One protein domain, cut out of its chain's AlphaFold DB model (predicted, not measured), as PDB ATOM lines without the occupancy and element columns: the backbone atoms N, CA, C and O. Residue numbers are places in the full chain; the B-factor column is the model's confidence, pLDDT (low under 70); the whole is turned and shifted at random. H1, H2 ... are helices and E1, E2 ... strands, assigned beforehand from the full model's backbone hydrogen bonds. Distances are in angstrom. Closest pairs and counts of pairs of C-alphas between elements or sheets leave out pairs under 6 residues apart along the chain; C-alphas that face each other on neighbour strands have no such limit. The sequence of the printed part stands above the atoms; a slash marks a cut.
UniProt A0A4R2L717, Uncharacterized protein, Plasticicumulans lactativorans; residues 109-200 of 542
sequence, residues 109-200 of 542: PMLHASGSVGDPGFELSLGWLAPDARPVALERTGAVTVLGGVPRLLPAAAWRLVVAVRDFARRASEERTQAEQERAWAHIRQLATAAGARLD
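Overview. This is residues 109 to 200 of the 542 residues of an uncharacterized protein of Plasticicumulans lactativorans (UniProt A0A4R2L717). A two-stranded ribbon, E1 and E2, packs over a helical hairpin, mainly on H1, while H2 runs back beside H1; at one end of the long axis a small three-stranded head, E3 E4 E5, extends from this body. The printed part has 92 residues, with five named strands and then two named helices along the chain, E1 E2 E3 E4 E5 H1 H2; the class is mixed, helices and strands. The head's sheet has the order E3 - E4 - E5 and is antiparallel, as is the ribbon. The whole is compact, with a radius of gyration of the C-alphas of 13.8 A, yet elongated in outline, spanning 41 by 23 by 20 A.

Along the chain. Look first at the three-stranded sheet: E3 is residues 139 to 141, E4 residues 144 to 147 and E5 residues 150 to 153. Find C-alpha 109 at (51.884, -16.258, 10.105); from there E1, residues 109 to 114, runs 16.7 A. E2, residues 123 to 129, runs back over 19.9 A. H1, residues 156 to 170, begins at C-alpha 156 at (58.452, -18.069, 19.832) and is 21.3 A long. H2, residues 178 to 194, is 24.4 A long and ends at C-alpha 194 at (59.074, -9.871, 14.710).

Arrangement. Begin with E3, E4 and E5, a meander, each strand the antiparallel neighbour of the one before. In the hairpin E3 and E4, look for N 141 and O 144, 2.9 A apart; in the hairpin E4 and E5, N 145 and O 152 are 2.8 A apart, both within hydrogen-bond range. H1 is not on this sheet, with 2 pairs of C-alphas within 10 A, and E3, E4 and E5 are apart from E1, E2 and H2. The hairpin E1 and E2 is antiparallel at 150 degrees, with N 110 and O 127 within hydrogen-bond range at 2.8 A. E2 and H1 have 6 pairs of C-alphas within 8 A, the closest those of Leu 124 and Val 165, 6.7 A. H1 and H2, a helical hairpin, touch at a shallow tilt of 18 degrees, opposite ways; their closest C-alphas are those of Leu 161 and Leu 191, 5.4 A. In H1 and H2 every O i to N i+4 pair is within hydrogen-bond range. Two short pairings add to E1 and E2: residues 110 to 111 with 198 to 199, parallel, and residues 128 to 129 with 135 to 136, antiparallel.

Size, cuts and confidence. The two C-alphas farthest apart are those of Gly 149 and Ala 179, 42.6 A. The printed part has no cut, and no link is long. The mean pLDDT of the printed part is 93.9, and no printed residue is under 70.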
ATOM      1  N   PRO A 109      53.241 -16.742   9.886       97.25
ATOM      2  CA  PRO A 109      51.884 -16.258  10.105       97.25
ATOM      3  C   PRO A 109      51.413 -15.342   8.968       97.25
ATOM      4  O   PRO A 109      52.213 -14.693   8.293       97.25
ATOM      5  N   MET A 110      50.101 -15.238   8.788       97.12
ATOM      6  CA  MET A 110      49.460 -14.286   7.884       97.12
ATOM      7  C   MET A 110      48.281 -13.626   8.599       97.12
ATOM      8  O   MET A 110      47.438 -14.328   9.149       97.12
ATOM      9  N   LEU A 111      48.217 -12.298   8.616       97.88
ATOM     10  CA  LEU A 111      47.135 -11.540   9.244       97.88
ATOM     11  C   LEU A 111      46.217 -10.930   8.193       97.88
ATOM     12  O   LEU A 111      46.694 -10.298   7.249       97.88
ATOM     13  N   HIS A 112      44.914 -11.059   8.423       97.25
ATOM     14  CA  HIS A 112      43.891 -10.359   7.651       97.25
ATOM     15  C   HIS A 112      43.006  -9.536   8.572       97.25
ATOM     16  O   HIS A 112      42.612 -10.001   9.647       97.25
ATOM     17  N   ALA A 113      42.672  -8.340   8.114       96.81
ATOM     18  CA  ALA A 113      41.725  -7.441   8.735       96.81
ATOM     19  C   ALA A 113      40.310  -7.655   8.201       96.81
ATOM     20  O   ALA A 113      40.091  -7.877   7.010       96.81
ATOM     21  N   SER A 114      39.337  -7.480   9.088       96.19
ATOM     22  CA  SER A 114      37.947  -7.211   8.734       96.19
ATOM     23  C   SER A 114      37.516  -5.915   9.419       96.19
ATOM     24  O   SER A 114      37.738  -5.747  10.617       96.19
ATOM     25  N   GLY A 115      36.930  -4.981   8.665       93.31
ATOM     26  CA  GLY A 115      36.618  -3.629   9.150       93.31
ATOM     27  C   GLY A 115      37.827  -2.682   9.172       93.31
ATOM     28  O   GLY A 115      38.912  -3.022   8.702       93.31
ATOM     29  N   SER A 116      37.635  -1.466   9.692       92.56
ATOM     30  CA  SER A 116      38.694  -0.458   9.827       92.56
ATOM     31  C   SER A 116      39.190  -0.384  11.268       92.56
ATOM     32  O   SER A 116      38.361  -0.390  12.164       92.56
ATOM     33  N   VAL A 117      40.500  -0.229  11.511       92.44
ATOM     34  CA  VAL A 117      41.123  -0.212  12.856       92.44
ATOM     35  C   VAL A 117      40.401   0.701  13.851       92.44
ATOM     36  O   VAL A 117      40.336   0.381  15.029       92.44
ATOM     37  N   GLY A 118      39.842   1.829  13.411       88.31
ATOM     38  CA  GLY A 118      39.131   2.743  14.312       88.31
ATOM     39  C   GLY A 118      37.731   2.285  14.735       88.31
ATOM     40  O   GLY A 118      37.175   2.847  15.679       88.31
ATOM     41  N   ASP A 119      37.161   1.290  14.059       92.75
ATOM     42  CA  ASP A 119      35.788   0.845  14.264       92.75
ATOM     43  C   ASP A 119      35.712  -0.198  15.390       92.75
ATOM     44  O   ASP A 119      36.565  -1.084  15.468       92.75
ATOM     45  N   PRO A 120      34.652  -0.203  16.221       91.75
ATOM     46  CA  PRO A 120      34.461  -1.240  17.241       91.75
ATOM     47  C   PRO A 120      34.368  -2.661  16.664       91.75
ATOM     48  O   PRO A 120      34.682  -3.627  17.350       91.75
ATOM     49  N   GLY A 121      33.944  -2.792  15.403       93.50
ATOM     50  CA  GLY A 121      33.844  -4.067  14.688       93.50
ATOM     51  C   GLY A 121      35.136  -4.530  14.009       93.50
ATOM     52  O   GLY A 121      35.079  -5.465  13.218       93.50
ATOM     53  N   PHE A 122      36.275  -3.871  14.249       95.75
ATOM     54  CA  PHE A 122      37.555  -4.299  13.687       95.75
ATOM     55  C   PHE A 122      37.998  -5.644  14.265       95.75
ATOM     56  O   PHE A 122      38.112  -5.809  15.484       95.75
ATOM     57  N   GLU A 123      38.292  -6.585  13.373       95.94
ATOM     58  CA  GLU A 123      38.715  -7.939  13.706       95.94
ATOM     59  C   GLU A 123      39.998  -8.315  12.967       95.94
ATOM     60  O   GLU A 123      40.240  -7.907  11.828       95.94
ATOM     61  N   LEU A 124      40.807  -9.143  13.624       97.00
ATOM     62  CA  LEU A 124      42.024  -9.721  13.073       97.00
ATOM     63  C   LEU A 124      41.872 -11.235  13.020       97.00
ATOM     64  O   LEU A 124      41.548 -11.872  14.023       97.00
ATOM     65  N   SER A 125      42.151 -11.814  11.858       95.81
ATOM     66  CA  SER A 125      42.187 -13.262  11.666       95.81
ATOM     67  C   SER A 125      43.595 -13.726  11.314       95.81
ATOM     68  O   SER A 125      44.339 -13.043  10.606       95.81
ATOM     69  N   LEU A 126      43.961 -14.900  11.829       95.69
ATOM     70  CA  LEU A 126      45.274 -15.502  11.647       95.69
ATOM     71  C   LEU A 126      45.187 -16.680  10.669       95.69
ATOM     72  O   LEU A 126      44.430 -17.624  10.885       95.69
ATOM     73  N   GLY A 127      45.997 -16.630   9.620       95.56
ATOM     74  CA  GLY A 127      46.305 -17.736   8.721       95.56
ATOM     75  C   GLY A 127      47.788 -18.102   8.779       95.56
ATOM     76  O   GLY A 127      48.570 -17.484   9.506       95.56
ATOM     77  N   TRP A 128      48.181 -19.098   7.988       96.19
ATOM     78  CA  TRP A 128      49.550 -19.611   7.960       96.19
ATOM     79  C   TRP A 128      50.016 -19.863   6.536       96.19
ATOM     80  O   TRP A 128      49.229 -20.243   5.668       96.19
ATOM     81  N   LEU A 129      51.311 -19.676   6.315       95.62
ATOM     82  CA  LEU A 129      51.993 -19.925   5.056       95.62
ATOM     83  C   LEU A 129      53.091 -20.966   5.267       95.62
ATOM     84  O   LEU A 129      53.866 -20.882   6.222       95.62
ATOM     85  N   ALA A 130      53.171 -21.928   4.355       92.94
ATOM     86  CA  ALA A 130      54.300 -22.841   4.246       92.94
ATOM     87  C   ALA A 130      55.560 -22.105   3.720       92.94
ATOM     88  O   ALA A 130      55.453 -20.964   3.255       92.94
ATOM     89  N   PRO A 131      56.760 -22.724   3.749       91.00
ATOM     90  CA  PRO A 131      58.005 -22.076   3.312       91.00
ATOM     91  C   PRO A 131      57.997 -21.591   1.856       91.00
ATOM     92  O   PRO A 131      58.748 -20.691   1.495       91.00
ATOM     93  N   ASP A 132      57.141 -22.173   1.020       92.25
ATOM     94  CA  ASP A 132      56.924 -21.802  -0.380       92.25
ATOM     95  C   ASP A 132      55.832 -20.731  -0.570       92.25
ATOM     96  O   ASP A 132      55.353 -20.519  -1.683       92.25
ATOM     97  N   ALA A 133      55.440 -20.060   0.517       91.12
ATOM     98  CA  ALA A 133      54.419 -19.017   0.575       91.12
ATOM     99  C   ALA A 133      52.998 -19.467   0.190       91.12
ATOM    100  O   ALA A 133      52.143 -18.626  -0.095       91.12
ATOM    101  N   ARG A 134      52.701 -20.774   0.215       93.38
ATOM    102  CA  ARG A 134      51.331 -21.267   0.026       93.38
ATOM    103  C   ARG A 134      50.543 -21.262   1.342       93.38
ATOM    104  O   ARG A 134      51.091 -21.689   2.360       93.38
ATOM    105  N   PRO A 135      49.262 -20.842   1.337       93.88
ATOM    106  CA  PRO A 135      48.385 -20.980   2.495       93.88
ATOM    107  C   PRO A 135      48.266 -22.430   2.966       93.88
ATOM    108  O   PRO A 135      48.053 -23.333   2.155       93.88
ATOM    109  N   VAL A 136      48.378 -22.641   4.276       93.44
ATOM    110  CA  VAL A 136      48.243 -23.949   4.923       93.44
ATOM    111  C   VAL A 136      47.290 -23.855   6.112       93.44
ATOM    112  O   VAL A 136      47.320 -22.892   6.879       93.44
ATOM    113  N   ALA A 137      46.421 -24.853   6.258       90.81
ATOM    114  CA  ALA A 137      45.592 -25.006   7.446       90.81
ATOM    115  C   ALA A 137      46.396 -25.732   8.528       90.81
ATOM    116  O   ALA A 137      46.996 -26.772   8.258       90.81
ATOM    117  N   LEU A 138      46.400 -25.177   9.739       90.81
ATOM    118  CA  LEU A 138      47.088 -25.747  10.890       90.81
ATOM    119  C   LEU A 138      46.073 -26.104  11.968       90.81
ATOM    120  O   LEU A 138      45.370 -25.229  12.474       90.81
ATOM    121  N   GLU A 139      46.043 -27.373  12.359       90.75
ATOM    122  CA  GLU A 139      45.460 -27.764  13.639       90.75
ATOM    123  C   GLU A 139      46.473 -27.413  14.730       90.75
ATOM    124  O   GLU A 139      47.643 -27.807  14.650       90.75
ATOM    125  N   ARG A 140      46.052 -26.605  15.706       92.50
ATOM    126  CA  ARG A 140      46.911 -26.058  16.760       92.50
ATOM    127  C   ARG A 140      46.309 -26.352  18.129       92.50
ATOM    128  O   ARG A 140      45.122 -26.122  18.336       92.50
ATOM    129  N   THR A 141      47.164 -26.752  19.062       94.44
ATOM    130  CA  THR A 141      46.872 -26.799  20.496       94.44
ATOM    131  C   THR A 141      47.994 -26.079  21.233       94.44
ATOM    132  O   THR A 141      49.146 -26.513  21.212       94.44
ATOM    133  N   GLY A 142      47.682 -24.926  21.826       94.06
ATOM    134  CA  GLY A 142      48.707 -24.072  22.436       94.06
ATOM    135  C   GLY A 142      49.790 -23.660  21.430       94.06
ATOM    136  O   GLY A 142      49.480 -23.271  20.303       94.06
ATOM    137  N   ALA A 143      51.065 -23.761  21.792       95.94
ATOM    138  CA  ALA A 143      52.150 -23.438  20.869       95.94
ATOM    139  C   ALA A 143      52.508 -24.571  19.886       95.94
ATOM    140  O   ALA A 143      53.443 -24.408  19.103       95.94
ATOM    141  N   VAL A 144      51.799 -25.706  19.906       96.75
ATOM    142  CA  VAL A 144      52.072 -26.869  19.045       96.75
ATOM    143  C   VAL A 144      51.042 -26.966  17.928       96.75
ATOM    144  O   VAL A 144      49.859 -26.684  18.109       96.75
ATOM    145  N   THR A 145      51.497 -27.382  16.753       95.12
ATOM    146  CA  THR A 145      50.671 -27.667  15.583       95.12
ATOM    147  C   THR A 145      51.006 -29.031  14.991       95.12
ATOM    148  O   THR A 145      52.118 -29.524  15.164       95.12
ATOM    149  N   VAL A 146      50.062 -29.649  14.283       92.50
ATOM    150  CA  VAL A 146      50.288 -30.915  13.576       92.50
ATOM    151  C   VAL A 146      50.556 -30.643  12.096       92.50
ATOM    152  O   VAL A 146      49.692 -30.160  11.370       92.50
ATOM    153  N   LEU A 147      51.758 -30.991  11.631       87.81
ATOM    154  CA  LEU A 147      52.179 -30.863  10.235       87.81
ATOM    155  C   LEU A 147      52.526 -32.241   9.673       87.81
ATOM    156  O   LEU A 147      53.465 -32.889  10.126       87.81
ATOM    157  N   GLY A 148      51.752 -32.705   8.686       84.44
ATOM    158  CA  GLY A 148      51.949 -34.032   8.090       84.44
ATOM    159  C   GLY A 148      51.793 -35.185   9.092       84.44
ATOM    160  O   GLY A 148      52.473 -36.195   8.964       84.44
ATOM    161  N   GLY A 149      50.946 -35.012  10.114       87.62
ATOM    162  CA  GLY A 149      50.754 -35.982  11.199       87.62
ATOM    163  C   GLY A 149      51.816 -35.933  12.304       87.62
ATOM    164  O   GLY A 149      51.730 -36.709  13.248       87.62
ATOM    165  N   VAL A 150      52.797 -35.028  12.214       91.56
ATOM    166  CA  VAL A 150      53.875 -34.888  13.202       91.56
ATOM    167  C   VAL A 150      53.680 -33.594  14.001       91.56
ATOM    168  O   VAL A 150      53.482 -32.539  13.389       91.56
ATOM    169  N   PRO A 151      53.738 -33.631  15.346       94.06
ATOM    170  CA  PRO A 151      53.691 -32.420  16.151       94.06
ATOM    171  C   PRO A 151      54.927 -31.553  15.889       94.06
ATOM    172  O   PRO A 151      56.055 -32.041  15.793       94.06
ATOM    173  N   ARG A 152      54.706 -30.248  15.769       96.25
ATOM    174  CA  ARG A 152      55.721 -29.219  15.550       96.25
ATOM    175  C   ARG A 152      55.437 -28.025  16.443       96.25
ATOM    176  O   ARG A 152      54.288 -27.625  16.600       96.25
ATOM    177  N   LEU A 153      56.481 -27.439  17.009       96.25
ATOM    178  CA  LEU A 153      56.364 -26.256  17.846       96.25
ATOM    179  C   LEU A 153      56.396 -24.995  16.981       96.25
ATOM    180  O   LEU A 153      57.238 -24.866  16.096       96.25
ATOM    181  N   LEU A 154      55.520 -24.032  17.233       96.56
ATOM    182  CA  LEU A 154      55.613 -22.728  16.586       96.56
ATOM    183  C   LEU A 154      56.916 -22.006  16.989       96.56
ATOM    184  O   LEU A 154      57.454 -22.225  18.070       96.56
ATOM    185  N   PRO A 155      57.459 -21.114  16.149       95.12
ATOM    186  CA  PRO A 155      58.491 -20.187  16.602       95.12
ATOM    187  C   PRO A 155      57.968 -19.278  17.727       95.12
ATOM    188  O   PRO A 155      56.813 -18.851  17.689       95.12
ATOM    189  N   ALA A 156      58.828 -18.906  18.683       94.62
ATOM    190  CA  ALA A 156      58.452 -18.069  19.832       94.62
ATOM    191  C   ALA A 156      57.746 -16.767  19.414       94.62
ATOM    192  O   ALA A 156      56.709 -16.402  19.968       94.62
ATOM    193  N   ALA A 157      58.267 -16.090  18.386       96.19
ATOM    194  CA  ALA A 157      57.673 -14.867  17.852       96.19
ATOM    195  C   ALA A 157      56.265 -15.099  17.270       96.19
ATOM    196  O   ALA A 157      55.355 -14.313  17.529       96.19
ATOM    197  N   ALA A 158      56.060 -16.206  16.548       96.31
ATOM    198  CA  ALA A 158      54.750 -16.575  16.016       96.31
ATOM    199  C   ALA A 158      53.759 -16.911  17.139       96.31
ATOM    200  O   ALA A 158      52.599 -16.511  17.069       96.31
ATOM    201  N   TRP A 159      54.207 -17.588  18.201       95.75
ATOM    202  CA  TRP A 159      53.360 -17.872  19.359       95.75
ATOM    203  C   TRP A 159      52.931 -16.603  20.105       95.75
ATOM    204  O   TRP A 159      51.746 -16.437  20.389       95.75
ATOM    205  N   ARG A 160      53.856 -15.664  20.354       96.19
ATOM    206  CA  ARG A 160      53.523 -14.360  20.961       96.19
ATOM    207  C   ARG A 160      52.469 -13.615  20.135       96.19
ATOM    208  O   ARG A 160      51.531 -13.061  20.701       96.19
ATOM    209  N   LEU A 161      52.575 -13.664  18.803       97.62
ATOM    210  CA  LEU A 161      51.568 -13.091  17.911       97.62
ATOM    211  C   LEU A 161      50.202 -13.787  18.038       97.62
ATOM    212  O   LEU A 161      49.185 -13.103  18.131       97.62
ATOM    213  N   VAL A 162      50.165 -15.125  18.064       95.88
ATOM    214  CA  VAL A 162      48.922 -15.902  18.254       95.88
ATOM    215  C   VAL A 162      48.212 -15.485  19.539       95.88
ATOM    216  O   VAL A 162      47.006 -15.238  19.521       95.88
ATOM    217  N   VAL A 163      48.961 -15.390  20.642       95.69
ATOM    218  CA  VAL A 163      48.437 -14.966  21.944       95.69
ATOM    219  C   VAL A 163      47.856 -13.557  21.852       95.69
ATOM    220  O   VAL A 163      46.693 -13.369  22.194       95.69
ATOM    221  N   ALA A 164      48.600 -12.599  21.293       96.94
ATOM    222  CA  ALA A 164      48.136 -11.220  21.171       96.94
ATOM    223  C   ALA A 164      46.865 -11.082  20.313       96.94
ATOM    224  O   ALA A 164      45.952 -10.349  20.686       96.94
ATOM    225  N   VAL A 165      46.757 -11.814  19.197       97.00
ATOM    226  CA  VAL A 165      45.551 -11.811  18.345       97.00
ATOM    227  C   VAL A 165      44.360 -12.457  19.060       97.00
ATOM    228  O   VAL A 165      43.240 -11.951  18.987       97.00
ATOM    229  N   ARG A 166      44.584 -13.557  19.787       95.00
ATOM    230  CA  ARG A 166      43.541 -14.213  20.586       95.00
ATOM    231  C   ARG A 166      43.026 -13.289  21.684       95.00
ATOM    232  O   ARG A 166      41.815 -13.172  21.865       95.00
ATOM    233  N   ASP A 167      43.929 -12.654  22.415       95.12
ATOM    234  CA  ASP A 167      43.580 -11.779  23.530       95.12
ATOM    235  C   ASP A 167      42.868 -10.524  23.002       95.12
ATOM    236  O   ASP A 167      41.821 -10.145  23.522       95.12
ATOM    237  N   PHE A 168      43.322  -9.978  21.867       96.19
ATOM    238  CA  PHE A 168      42.636  -8.912  21.137       96.19
ATOM    239  C   PHE A 168      41.183  -9.258  20.787       96.19
ATOM    240  O   PHE A 168      40.303  -8.408  20.949       96.19
ATOM    241  N   ALA A 169      40.922 -10.485  20.328       94.50
ATOM    242  CA  ALA A 169      39.580 -10.946  19.976       94.50
ATOM    243  C   ALA A 169      38.671 -11.152  21.205       94.50
ATOM    244  O   ALA A 169      37.450 -11.023  21.097       94.50
ATOM    245  N   ARG A 170      39.250 -11.442  22.377       94.94
ATOM    246  CA  ARG A 170      38.526 -11.710  23.635       94.94
ATOM    247  C   ARG A 170      38.197 -10.470  24.464       94.94
ATOM    248  O   ARG A 170      37.472 -10.607  25.445       94.94
ATOM    249  N   ARG A 171      38.703  -9.296  24.081       94.50
ATOM    250  CA  ARG A 171      38.400  -8.017  24.746       94.50
ATOM    251  C   ARG A 171      36.897  -7.776  24.863       94.50
ATOM    252  O   ARG A 171      36.122  -8.230  24.014       94.50
ATOM    253  N   ALA A 172      36.487  -7.058  25.898       92.75
ATOM    254  CA  ALA A 172      35.096  -6.680  26.109       92.75
ATOM    255  C   ALA A 172      34.658  -5.571  25.130       92.75
ATOM    256  O   ALA A 172      35.476  -4.991  24.415       92.75
ATOM    257  N   SER A 173      33.356  -5.280  25.045       89.94
ATOM    258  CA  SER A 173      32.840  -4.201  24.183       89.94
ATOM    259  C   SER A 173      33.353  -2.822  24.589       89.94
ATOM    260  O   SER A 173      33.545  -1.961  23.733       89.94
ATOM    261  N   GLU A 174      33.592  -2.621  25.881       90.69
ATOM    262  CA  GLU A 174      34.038  -1.355  26.462       90.69
ATOM    263  C   GLU A 174      35.495  -1.046  26.095       90.69
ATOM    264  O   GLU A 174      35.856   0.120  26.006       90.69
ATOM    265  N   GLU A 175      36.291  -2.087  25.821       89.56
ATOM    266  CA  GLU A 175      37.717  -2.024  25.455       89.56
ATOM    267  C   GLU A 175      37.944  -1.918  23.930       89.56
ATOM    268  O   GLU A 175      39.068  -2.036  23.422       89.56
ATOM    269  N   ARG A 176      36.856  -1.779  23.161       92.31
ATOM    270  CA  ARG A 176      36.858  -1.656  21.694       92.31
ATOM    271  C   ARG A 176      36.650  -0.212  21.242       92.31
ATOM    272  O   ARG A 176      36.003   0.050  20.227       92.31
ATOM    273  N   THR A 177      37.204   0.744  21.984       92.19
ATOM    274  CA  THR A 177      37.260   2.142  21.537       92.19
ATOM    275  C   THR A 177      38.316   2.328  20.445       92.19
ATOM    276  O   THR A 177      39.277   1.566  20.365       92.19
ATOM    277  N   GLN A 178      38.196   3.384  19.629       90.31
ATOM    278  CA  GLN A 178      39.198   3.705  18.602       90.31
ATOM    279  C   GLN A 178      40.621   3.748  19.181       90.31
ATOM    280  O   GLN A 178      41.536   3.157  18.620       90.31
ATOM    281  N   ALA A 179      40.820   4.417  20.321       87.50
ATOM    282  CA  ALA A 179      42.148   4.564  20.913       87.50
ATOM    283  C   ALA A 179      42.745   3.217  21.361       87.50
ATOM    284  O   ALA A 179      43.941   2.980  21.195       87.50
ATOM    285  N   GLU A 180      41.930   2.325  21.921       89.75
ATOM    286  CA  GLU A 180      42.378   0.994  22.348       89.75
ATOM    287  C   GLU A 180      42.625   0.068  21.162       89.75
ATOM    288  O   GLU A 180      43.605  -0.672  21.170       89.75
ATOM    289  N   GLN A 181      41.792   0.136  20.122       92.25
ATOM    290  CA  GLN A 181      42.020  -0.591  18.873       92.25
ATOM    291  C   GLN A 181      43.341  -0.172  18.225       92.25
ATOM    292  O   GLN A 181      44.141  -1.024  17.845       92.25
ATOM    293  N   GLU A 182      43.594   1.137  18.140       91.00
ATOM    294  CA  GLU A 182      44.807   1.681  17.536       91.00
ATOM    295  C   GLU A 182      46.063   1.258  18.320       91.00
ATOM    296  O   GLU A 182      47.031   0.787  17.717       91.00
ATOM    297  N   ARG A 183      46.036   1.336  19.661       88.81
ATOM    298  CA  ARG A 183      47.140   0.850  20.512       88.81
ATOM    299  C   ARG A 183      47.347  -0.658  20.398       88.81
ATOM    300  O   ARG A 183      48.483  -1.114  20.282       88.81
ATOM    301  N   ALA A 184      46.266  -1.434  20.416       92.38
ATOM    302  CA  ALA A 184      46.356  -2.884  20.315       92.38
ATOM    303  C   ALA A 184      46.886  -3.315  18.939       92.38
ATOM    304  O   ALA A 184      47.735  -4.202  18.862       92.38
ATOM    305  N   TRP A 185      46.468  -2.646  17.859       94.38
ATOM    306  CA  TRP A 185      47.031  -2.877  16.532       94.38
ATOM    307  C   TRP A 185      48.516  -2.509  16.466       94.38
ATOM    308  O   TRP A 185      49.294  -3.305  15.946       94.38
ATOM    309  N   ALA A 186      48.940  -1.372  17.030       91.69
ATOM    310  CA  ALA A 186      50.359  -1.002  17.077       91.69
ATOM    311  C   ALA A 186      51.213  -2.114  17.720       91.69
ATOM    312  O   ALA A 186      52.223  -2.534  17.147       91.69
ATOM    313  N   HIS A 187      50.756  -2.660  18.851       92.69
ATOM    314  CA  HIS A 187      51.413  -3.778  19.529       92.69
ATOM    315  C   HIS A 187      51.417  -5.070  18.690       92.69
ATOM    316  O   HIS A 187      52.468  -5.679  18.477       92.69
ATOM    317  N   ILE A 188      50.264  -5.475  18.147       96.00
ATOM    318  CA  ILE A 188      50.154  -6.683  17.312       96.00
ATOM    319  C   ILE A 188      51.029  -6.566  16.067       96.00
ATOM    320  O   ILE A 188      51.675  -7.536  15.678       96.00
ATOM    321  N   ARG A 189      51.112  -5.385  15.455       94.56
ATOM    322  CA  ARG A 189      51.936  -5.150  14.270       94.56
ATOM    323  C   ARG A 189      53.432  -5.291  14.572       94.56
ATOM    324  O   ARG A 189      54.176  -5.804  13.730       94.56
ATOM    325  N   GLN A 190      53.890  -4.866  15.753       92.44
ATOM    326  CA  GLN A 190      55.271  -5.101  16.199       92.44
ATOM    327  C   GLN A 190      55.557  -6.604  16.321       92.44
ATOM    328  O   GLN A 190      56.536  -7.089  15.751       92.44
ATOM    329  N   LEU A 191      54.661  -7.356  16.968       96.12
ATOM    330  CA  LEU A 191      54.764  -8.816  17.071       96.12
ATOM    331  C   LEU A 191      54.706  -9.499  15.699       96.12
ATOM    332  O   LEU A 191      55.472 -10.421  15.437       96.12
ATOM    333  N   ALA A 192      53.851  -9.012  14.798       96.56
ATOM    334  CA  ALA A 192      53.730  -9.505  13.432       96.56
ATOM    335  C   ALA A 192      55.033  -9.308  12.649       96.56
ATOM    336  O   ALA A 192      55.492 -10.224  11.971       96.56
ATOM    337  N   THR A 193      55.671  -8.146  12.807       94.69
ATOM    338  CA  THR A 193      56.973  -7.853  12.191       94.69
ATOM    339  C   THR A 193      58.056  -8.784  12.742       94.69
ATOM    340  O   THR A 193      58.785  -9.396  11.965       94.69
ATOM    341  N   ALA A 194      58.120  -8.964  14.066       95.06
ATOM    342  CA  ALA A 194      59.074  -9.871  14.710       95.06
ATOM    343  C   ALA A 194      58.861 -11.346  14.318       95.06
ATOM    344  O   ALA A 194      59.819 -12.110  14.227       95.06
ATOM    345  N   ALA A 195      57.613 -11.747  14.061       96.25
ATOM    346  CA  ALA A 195      57.256 -13.088  13.605       96.25
ATOM    347  C   ALA A 195      57.428 -13.299  12.090       96.25
ATOM    348  O   ALA A 195      57.170 -14.400  11.606       96.25
ATOM    349  N   GLY A 196      57.817 -12.265  11.334       95.62
ATOM    350  CA  GLY A 196      57.890 -12.325   9.872       95.62
ATOM    351  C   GLY A 196      56.531 -12.572   9.210       95.62
ATOM    352  O   GLY A 196      56.465 -13.202   8.155       95.62
ATOM    353  N   ALA A 197      55.445 -12.124   9.844       97.19
ATOM    354  CA  ALA A 197      54.094 -12.354   9.363       97.19
ATOM    355  C   ALA A 197      53.819 -11.588   8.061       97.19
ATOM    356  O   ALA A 197      54.255 -10.448   7.880       97.19
ATOM    357  N   ARG A 198      53.044 -12.199   7.161       97.00
ATOM    358  CA  ARG A 198      52.437 -11.489   6.030       97.00
ATOM    359  C   ARG A 198      51.215 -10.722   6.506       97.00
ATOM    360  O   ARG A 198      50.440 -11.227   7.310       97.00
ATOM    361  N   LEU A 199      51.055  -9.507   6.013       96.69
ATOM    362  CA  LEU A 199      49.912  -8.655   6.305       96.69
ATOM    363  C   LEU A 199      49.089  -8.529   5.023       96.69
ATOM    364  O   LEU A 199      49.652  -8.546   3.929       96.69
ATOM    365  N   ASP A 200      47.770  -8.425   5.134       95.38
ATOM    366  CA  ASP A 200      46.971  -8.018   3.982       95.38
ATOM    367  C   ASP A 200      47.253  -6.557   3.587       95.38
ATOM    368  O   ASP A 200      47.863  -5.783   4.330       95.38
TER     369      ASP A 200